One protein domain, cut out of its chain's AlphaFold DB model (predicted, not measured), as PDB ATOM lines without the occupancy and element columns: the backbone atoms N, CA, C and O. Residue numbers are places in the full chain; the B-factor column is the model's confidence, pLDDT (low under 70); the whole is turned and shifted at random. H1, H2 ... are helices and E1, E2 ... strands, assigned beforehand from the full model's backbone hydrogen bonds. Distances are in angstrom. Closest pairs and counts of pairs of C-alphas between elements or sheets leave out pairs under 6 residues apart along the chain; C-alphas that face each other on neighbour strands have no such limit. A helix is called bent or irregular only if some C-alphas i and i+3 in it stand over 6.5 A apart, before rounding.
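What this domain is: This is residues 103 to 160 of the 220 residues of the protein "Arm-DNA-bind_3 domain-containing protein" of Pseudomonas sp. S34 (UniProt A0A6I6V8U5). A narrow ribbon of two short antiparallel strands, E1 and E2, makes the middle of an elongated model, with H1 beyond one end of it and H2 beyond the other. The two helices stay well away from each other, and the stretch before E1 folds back beside the ribbon, where residues 108 to 109 pair with residues 114 to 115 of E1. The printed part has 58 residues with two named helices and two named strands, in the order E1, H1, E2, H2; the sheet has the order E1 - E2, antiparallel, and the class is mixed, helices and strands. The whole is loose, with a radius of gyration of the C-alphas of 13.7 A, and the C-alphas span 40 by 20 by 16 A along their three main axes.

How they stand to each other: The sheet is made of E1, residues 114 to 117, and E2, residues 140 to 143, which are antiparallel neighbours with an angle of 155 degrees between their directions. The C-alphas of Leu 114 and Pro 143 face each other at 4.8 A, and those of Ile 117 and Tyr 140 at 5.1 A. N 115 and O 142 are within hydrogen-bond range at 2.9 A, as are N 142 and O 115 at 2.8 A. Residues 108 to 109 pair with residues 114 to 115 of E1, antiparallel. A tight link of 2 residues joins E2 to H2, residues 146 to 159. H2 is apart from E1. A tight link of 5 residues joins E1 to H1, residues 123 to 132, and a short link of 7 residues leads from H1 to E2. H1 and H2 are apart. In H2 every O i to N i+4 pair is within hydrogen-bond range; in H1 4 of 6 are.

Where its parts are: E1 begins with C-alpha 114 at (77.398, 103.885, 156.060) and is 9.7 A long from first to last C-alpha, at Ile 117. E2, from Tyr 140 to Pro 143, is 9.9 A long. H2, from Arg 146 to Thr 159, is 20.0 A long and ends with C-alpha 159 at (86.135, 105.462, 138.701). H1, from Arg 123 to Lys 132, is 15.0 A long and begins with C-alpha 123 at (62.217, 115.458, 146.344). H1 is neither bent nor irregular, but only just: C-alphas 124 and 127 are 6.5 A apart.

The domain as a whole: The two C-alphas farthest apart, those of Ser 131 and Leu 158, are 40.3 A apart. The C-alphas of the first and last printed residues, Ser 103 and Gly 160, are 14.5 A apart. The printed part has no cut, and no link between its named elements is long. The mean pLDDT of the printed part is 76.8; it is under 70 in 16 residues, 121 to 130 and 132 to 137.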
ATOM      1  N   SER A 103      75.130 109.813 143.494       76.88
ATOM      2  CA  SER A 103      75.778 109.901 144.795       76.88
ATOM      3  C   SER A 103      77.242 110.283 144.633       76.88
ATOM      4  O   SER A 103      77.963 109.698 143.818       76.88
ATOM      5  N   LEU A 104      77.678 111.251 145.436       79.06
ATOM      6  CA  LEU A 104      79.086 111.607 145.550       79.06
ATOM      7  C   LEU A 104      79.840 110.484 146.254       79.06
ATOM      8  O   LEU A 104      79.297 109.859 147.163       79.06
ATOM      9  N   THR A 105      81.103 110.277 145.897       76.00
ATOM     10  CA  THR A 105      81.971 109.335 146.621       76.00
ATOM     11  C   THR A 105      82.045 109.678 148.116       76.00
ATOM     12  O   THR A 105      81.975 108.787 148.952       76.00
ATOM     13  N   SER A 106      82.062 110.970 148.464       79.25
ATOM     14  CA  SER A 106      82.090 111.454 149.854       79.25
ATOM     15  C   SER A 106      80.831 111.150 150.677       79.25
ATOM     16  O   SER A 106      80.832 111.367 151.883       79.25
ATOM     17  N   GLN A 107      79.748 110.668 150.054       81.56
ATOM     18  CA  GLN A 107      78.549 110.229 150.779       81.56
ATOM     19  C   GLN A 107      78.713 108.833 151.397       81.56
ATOM     20  O   GLN A 107      77.881 108.445 152.218       81.56
ATOM     21  N   PHE A 108      79.736 108.074 150.994       84.19
ATOM     22  CA  PHE A 108      79.999 106.723 151.478       84.19
ATOM     23  C   PHE A 108      81.136 106.744 152.494       84.19
ATOM     24  O   PHE A 108      82.291 106.956 152.136       84.19
ATOM     25  N   ASP A 109      80.801 106.467 153.748       84.50
ATOM     26  CA  ASP A 109      81.774 106.134 154.777       84.50
ATOM     27  C   ASP A 109      81.963 104.610 154.770       84.50
ATOM     28  O   ASP A 109      81.122 103.846 155.253       84.50
ATOM     29  N   LEU A 110      83.032 104.156 154.118       83.50
ATOM     30  CA  LEU A 110      83.303 102.729 153.928       83.50
ATOM     31  C   LEU A 110      83.830 102.063 155.201       83.50
ATOM     32  O   LEU A 110      83.621 100.860 155.366       83.50
ATOM     33  N   ASP A 111      84.428 102.837 156.107       81.62
ATOM     34  CA  ASP A 111      84.938 102.351 157.388       81.62
ATOM     35  C   ASP A 111      83.786 102.149 158.381       81.62
ATOM     36  O   ASP A 111      83.706 101.115 159.047       81.62
ATOM     37  N   ALA A 112      82.823 103.077 158.407       82.69
ATOM     38  CA  ALA A 112      81.586 102.939 159.176       82.69
ATOM     39  C   ALA A 112      80.510 102.082 158.474       82.69
ATOM     40  O   ALA A 112      79.435 101.861 159.038       82.69
ATOM     41  N   ALA A 113      80.774 101.606 157.250       86.56
ATOM     42  CA  ALA A 113      79.815 100.916 156.384       86.56
ATOM     43  C   ALA A 113      78.477 101.672 156.254       86.56
ATOM     44  O   ALA A 113      77.396 101.083 156.346       86.56
ATOM     45  N   LEU A 114      78.545 102.987 156.044       86.00
ATOM     46  CA  LEU A 114      77.398 103.885 156.060       86.00
ATOM     47  C   LEU A 114      77.303 104.693 154.768       86.00
ATOM     48  O   LEU A 114      78.274 105.292 154.312       86.00
ATOM     49  N   TRP A 115      76.106 104.753 154.190       87.06
ATOM     50  CA  TRP A 115      75.793 105.684 153.113       87.06
ATOM     51  C   TRP A 115      74.870 106.784 153.625       87.06
ATOM     52  O   TRP A 115      73.732 106.530 154.026       87.06
ATOM     53  N   THR A 116      75.366 108.015 153.590       84.50
ATOM     54  CA  THR A 116      74.625 109.208 153.995       84.50
ATOM     55  C   THR A 116      73.936 109.811 152.782       84.50
ATOM     56  O   THR A 116      74.592 110.264 151.846       84.50
ATOM     57  N   ILE A 117      72.604 109.845 152.794       81.81
ATOM     58  CA  ILE A 117      71.804 110.470 151.738       81.81
ATOM     59  C   ILE A 117      71.405 111.874 152.208       81.81
ATOM     60  O   ILE A 117      70.581 111.995 153.124       81.81
ATOM     61  N   PRO A 118      71.935 112.934 151.573       78.06
ATOM     62  CA  PRO A 118      71.591 114.302 151.929       78.06
ATOM     63  C   PRO A 118      70.093 114.577 151.697       78.06
ATOM     64  O   PRO A 118      69.522 114.115 150.698       78.06
ATOM     65  N   PRO A 119      69.418 115.305 152.601       72.75
ATOM     66  CA  PRO A 119      67.964 115.464 152.568       72.75
ATOM     67  C   PRO A 119      67.475 116.296 151.367       72.75
ATOM     68  O   PRO A 119      66.365 116.092 150.874       72.75
ATOM     69  N   ASP A 120      68.311 117.180 150.825       70.44
ATOM     70  CA  ASP A 120      68.059 118.000 149.631       70.44
ATOM     71  C   ASP A 120      67.926 117.167 148.336       70.44
ATOM     72  O   ASP A 120      67.192 117.528 147.400       70.44
ATOM     73  N   THR A 121      68.565 115.995 148.295       67.81
ATOM     74  CA  THR A 121      68.433 115.038 147.187       67.81
ATOM     75  C   THR A 121      67.045 114.391 147.140       67.81
ATOM     76  O   THR A 121      66.587 113.952 146.079       67.81
ATOM     77  N   VAL A 122      66.316 114.372 148.261       68.88
ATOM     78  CA  VAL A 122      65.005 113.732 148.371       68.88
ATOM     79  C   VAL A 122      63.906 114.734 148.026       68.88
ATOM     80  O   VAL A 122      63.567 115.621 148.801       68.88
ATOM     81  N   ARG A 123      63.278 114.561 146.852       68.25
ATOM     82  CA  ARG A 123      62.217 115.458 146.344       68.25
ATOM     83  C   ARG A 123      61.108 115.741 147.368       68.25
ATOM     84  O   ARG A 123      60.628 116.867 147.425       68.25
ATOM     85  N   GLN A 124      60.714 114.738 148.154       65.25
ATOM     86  CA  GLN A 124      59.686 114.868 149.195       65.25
ATOM     87  C   GLN A 124      60.121 115.802 150.337       65.25
ATOM     88  O   GLN A 124      59.296 116.554 150.849       65.25
ATOM     89  N   LEU A 125      61.413 115.816 150.680       63.62
ATOM     90  CA  LEU A 125      61.966 116.659 151.740       63.62
ATOM     91  C   LEU A 125      62.286 118.080 151.277       63.62
ATOM     92  O   LEU A 125      62.337 118.981 152.104       63.62
ATOM     93  N   ARG A 126      62.406 118.339 149.970       68.44
ATOM     94  CA  ARG A 126      62.664 119.698 149.451       68.44
ATOM     95  C   ARG A 126      61.627 120.725 149.899       68.44
ATOM     96  O   ARG A 126      61.977 121.872 150.154       68.44
ATOM     97  N   LYS A 127      60.350 120.329 149.989       67.44
ATOM     98  CA  LYS A 127      59.283 121.213 150.487       67.44
ATOM     99  C   LYS A 127      59.453 121.492 151.984       67.44
ATOM    100  O   LYS A 127      59.249 122.623 152.401       67.44
ATOM    101  N   VAL A 128      59.878 120.482 152.742       61.50
ATOM    102  CA  VAL A 128      60.113 120.559 154.191       61.50
ATOM    103  C   VAL A 128      61.325 121.440 154.506       61.50
ATOM    104  O   VAL A 128      61.223 122.325 155.347       61.50
ATOM    105  N   ILE A 129      62.422 121.280 153.761       65.81
ATOM    106  CA  ILE A 129      63.640 122.102 153.855       65.81
ATOM    107  C   ILE A 129      63.324 123.586 153.631       65.81
ATOM    108  O   ILE A 129      63.774 124.440 154.386       65.81
ATOM    109  N   ARG A 130      62.493 123.900 152.626       68.75
ATOM    110  CA  ARG A 130      62.060 125.281 152.352       68.75
ATOM    111  C   ARG A 130      61.213 125.883 153.474       68.75
ATOM    112  O   ARG A 130      61.214 127.095 153.621       68.75
ATOM    113  N   SER A 131      60.472 125.058 154.215       71.06
ATOM    114  CA  SER A 131      59.586 125.519 155.291       71.06
ATOM    115  C   SER A 131      60.237 125.569 156.675       71.06
ATOM    116  O   SER A 131      59.794 126.361 157.494       71.06
ATOM    117  N   LYS A 132      61.233 124.719 156.953       62.44
ATOM    118  CA  LYS A 132      61.822 124.540 158.296       62.44
ATOM    119  C   LYS A 132      63.285 124.985 158.418       62.44
ATOM    120  O   LYS A 132      63.839 124.961 159.505       62.44
ATOM    121  N   GLY A 133      63.907 125.419 157.320       58.16
ATOM    122  CA  GLY A 133      65.350 125.662 157.280       58.16
ATOM    123  C   GLY A 133      66.118 124.356 157.058       58.16
ATOM    124  O   GLY A 133      65.717 123.289 157.520       58.16
ATOM    125  N   GLY A 134      67.192 124.414 156.269       57.03
ATOM    126  CA  GLY A 134      67.930 123.220 155.834       57.03
ATOM    127  C   GLY A 134      68.604 122.442 156.962       57.03
ATOM    128  O   GLY A 134      68.735 121.227 156.844       57.03
ATOM    129  N   ASP A 135      68.949 123.119 158.056       60.56
ATOM    130  CA  ASP A 135      69.757 122.554 159.141       60.56
ATOM    131  C   ASP A 135      68.956 121.662 160.103       60.56
ATOM    132  O   ASP A 135      69.535 120.840 160.809       60.56
ATOM    133  N   GLU A 136      67.620 121.764 160.113       67.44
ATOM    134  CA  GLU A 136      66.765 120.956 160.998       67.44
ATOM    135  C   GLU A 136      66.475 119.552 160.422       67.44
ATOM    136  O   GLU A 136      66.055 118.642 161.138       67.44
ATOM    137  N   VAL A 137      66.687 119.334 159.118       66.00
ATOM    138  CA  VAL A 137      66.333 118.067 158.462       66.00
ATOM    139  C   VAL A 137      67.516 117.101 158.490       66.00
ATOM    140  O   VAL A 137      68.472 117.242 157.734       66.00
ATOM    141  N   THR A 138      67.433 116.069 159.332       70.06
ATOM    142  CA  THR A 138      68.499 115.067 159.468       70.06
ATOM    143  C   THR A 138      68.690 114.247 158.176       70.06
ATOM    144  O   THR A 138      67.700 113.793 157.588       70.06
ATOM    145  N   PRO A 139      69.940 114.006 157.730       75.06
ATOM    146  CA  PRO A 139      70.236 113.100 156.621       75.06
ATOM    147  C   PRO A 139      69.775 111.664 156.890       75.06
ATOM    148  O   PRO A 139      69.774 111.195 158.029       75.06
ATOM    149  N   TYR A 140      69.436 110.931 155.829       78.31
ATOM    150  CA  TYR A 140      69.138 109.506 155.965       78.31
ATOM    151  C   TYR A 140      70.432 108.702 156.008       78.31
ATOM    152  O   TYR A 140      71.245 108.784 155.087       78.31
ATOM    153  N   LEU A 141      70.584 107.890 157.051       79.31
ATOM    154  CA  LEU A 141      71.713 106.985 157.219       79.31
ATOM    155  C   LEU A 141      71.311 105.582 156.755       79.31
ATOM    156  O   LEU A 141      70.366 104.994 157.284       79.31
ATOM    157  N   VAL A 142      72.006 105.055 155.748       83.75
ATOM    158  CA  VAL A 142      71.749 103.730 155.175       83.75
ATOM    159  C   VAL A 142      72.922 102.807 155.498       83.75
ATOM    160  O   VAL A 142      73.990 102.963 154.904       83.75
ATOM    161  N   PRO A 143      72.750 101.829 156.407       85.19
ATOM    162  CA  PRO A 143      73.766 100.815 156.658       85.19
ATOM    163  C   PRO A 143      74.009  99.971 155.404       85.19
ATOM    164  O   PRO A 143      73.073  99.436 154.801       85.19
ATOM    165  N   LEU A 144      75.270  99.844 155.010       83.50
ATOM    166  CA  LEU A 144      75.701  99.047 153.872       83.50
ATOM    167  C   LEU A 144      76.030  97.624 154.322       83.50
ATOM    168  O   LEU A 144      76.612  97.389 155.379       83.50
ATOM    169  N   SER A 145      75.677  96.643 153.493       89.44
ATOM    170  CA  SER A 145      76.124  95.268 153.715       89.44
ATOM    171  C   SER A 145      77.617  95.134 153.396       89.44
ATOM    172  O   SER A 145      78.158  95.880 152.581       89.44
ATOM    173  N   ARG A 146      78.283  94.117 153.961       81.50
ATOM    174  CA  ARG A 146      79.696  93.819 153.647       81.50
ATOM    175  C   ARG A 146      79.945  93.673 152.143       81.50
ATOM    176  O   ARG A 146      80.946  94.159 151.633       81.50
ATOM    177  N   GLN A 147      79.019  93.026 151.434       89.06
ATOM    178  CA  GLN A 147      79.086  92.892 149.979       89.06
ATOM    179  C   GLN A 147      78.985  94.255 149.289       89.06
ATOM    180  O   GLN A 147      79.773  94.536 148.396       89.06
ATOM    181  N   ALA A 148      78.067  95.121 149.731       86.31
ATOM    182  CA  ALA A 148      77.922  96.459 149.169       86.31
ATOM    183  C   ALA A 148      79.192  97.301 149.360       86.31
ATOM    184  O   ALA A 148      79.633  97.923 148.404       86.31
ATOM    185  N   VAL A 149      79.822  97.261 150.540       86.88
ATOM    186  CA  VAL A 149      81.100  97.955 150.787       86.88
ATOM    187  C   VAL A 149      82.179  97.473 149.815       86.88
ATOM    188  O   VAL A 149      82.832  98.289 149.173       86.88
ATOM    189  N   VAL A 150      82.319  96.155 149.633       88.62
ATOM    190  CA  VAL A 150      83.294  95.579 148.690       88.62
ATOM    191  C   VAL A 150      83.044  96.054 147.258       88.62
ATOM    192  O   VAL A 150      83.990  96.429 146.567       88.62
ATOM    193  N   GLU A 151      81.792  96.056 146.804       87.38
ATOM    194  CA  GLU A 151      81.462  96.517 145.454       87.38
ATOM    195  C   GLU A 151      81.688  98.024 145.289       87.38
ATOM    196  O   GLU A 151      82.233  98.448 144.273       87.38
ATOM    197  N   VAL A 152      81.367  98.833 146.301       85.19
ATOM    198  CA  VAL A 152      81.643 100.277 146.285       85.19
ATOM    199  C   VAL A 152      83.152 100.539 146.225       85.19
ATOM    200  O   VAL A 152      83.575 101.361 145.416       85.19
ATOM    201  N   CYS A 153      83.978  99.792 146.968       83.50
ATOM    202  CA  CYS A 153      85.440  99.879 146.868       83.50
ATOM    203  C   CYS A 153      85.945  99.557 145.456       83.50
ATOM    204  O   CYS A 153      86.775 100.286 144.915       83.50
ATOM    205  N   LYS A 154      85.447  98.475 144.840       86.19
ATOM    206  CA  LYS A 154      85.831  98.088 143.469       86.19
ATOM    207  C   LYS A 154      85.448  99.165 142.464       86.19
ATOM    208  O   LYS A 154      86.259  99.541 141.624       86.19
ATOM    209  N   VAL A 155      84.218  99.670 142.554       83.69
ATOM    210  CA  VAL A 155      83.736 100.736 141.674       83.69
ATOM    211  C   VAL A 155      84.581 101.993 141.865       83.69
ATOM    212  O   VAL A 155      85.030 102.553 140.874       83.69
ATOM    213  N   HIS A 156      84.890 102.372 143.108       79.25
ATOM    214  CA  HIS A 156      85.722 103.534 143.406       79.25
ATOM    215  C   HIS A 156      87.134 103.419 142.807       79.25
ATOM    216  O   HIS A 156      87.633 104.379 142.222       79.25
ATOM    217  N   GLN A 157      87.749 102.232 142.857       80.69
ATOM    218  CA  GLN A 157      89.038 101.968 142.199       80.69
ATOM    219  C   GLN A 157      88.969 102.142 140.675       80.69
ATOM    220  O   GLN A 157      89.929 102.614 140.070       80.69
ATOM    221  N   LEU A 158      87.841 101.783 140.056       79.88
ATOM    222  CA  LEU A 158      87.631 101.908 138.611       79.88
ATOM    223  C   LEU A 158      87.289 103.341 138.183       79.88
ATOM    224  O   LEU A 158      87.728 103.786 137.126       79.88
ATOM    225  N   THR A 159      86.506 104.068 138.982       74.88
ATOM    226  CA  THR A 159      86.135 105.462 138.701       74.88
ATOM    227  C   THR A 159      87.213 106.460 139.117       74.88
ATOM    228  O   THR A 159      87.191 107.603 138.667       74.88
ATOM    229  N   GLY A 160      88.174 106.051 139.949       70.06
ATOM    230  CA  GLY A 160      89.265 106.900 140.422       70.06
ATOM    231  C   GLY A 160      88.753 108.161 141.122       70.06
ATOM    232  O   GLY A 160      87.888 108.096 141.993       70.06
TER     233      GLY A 160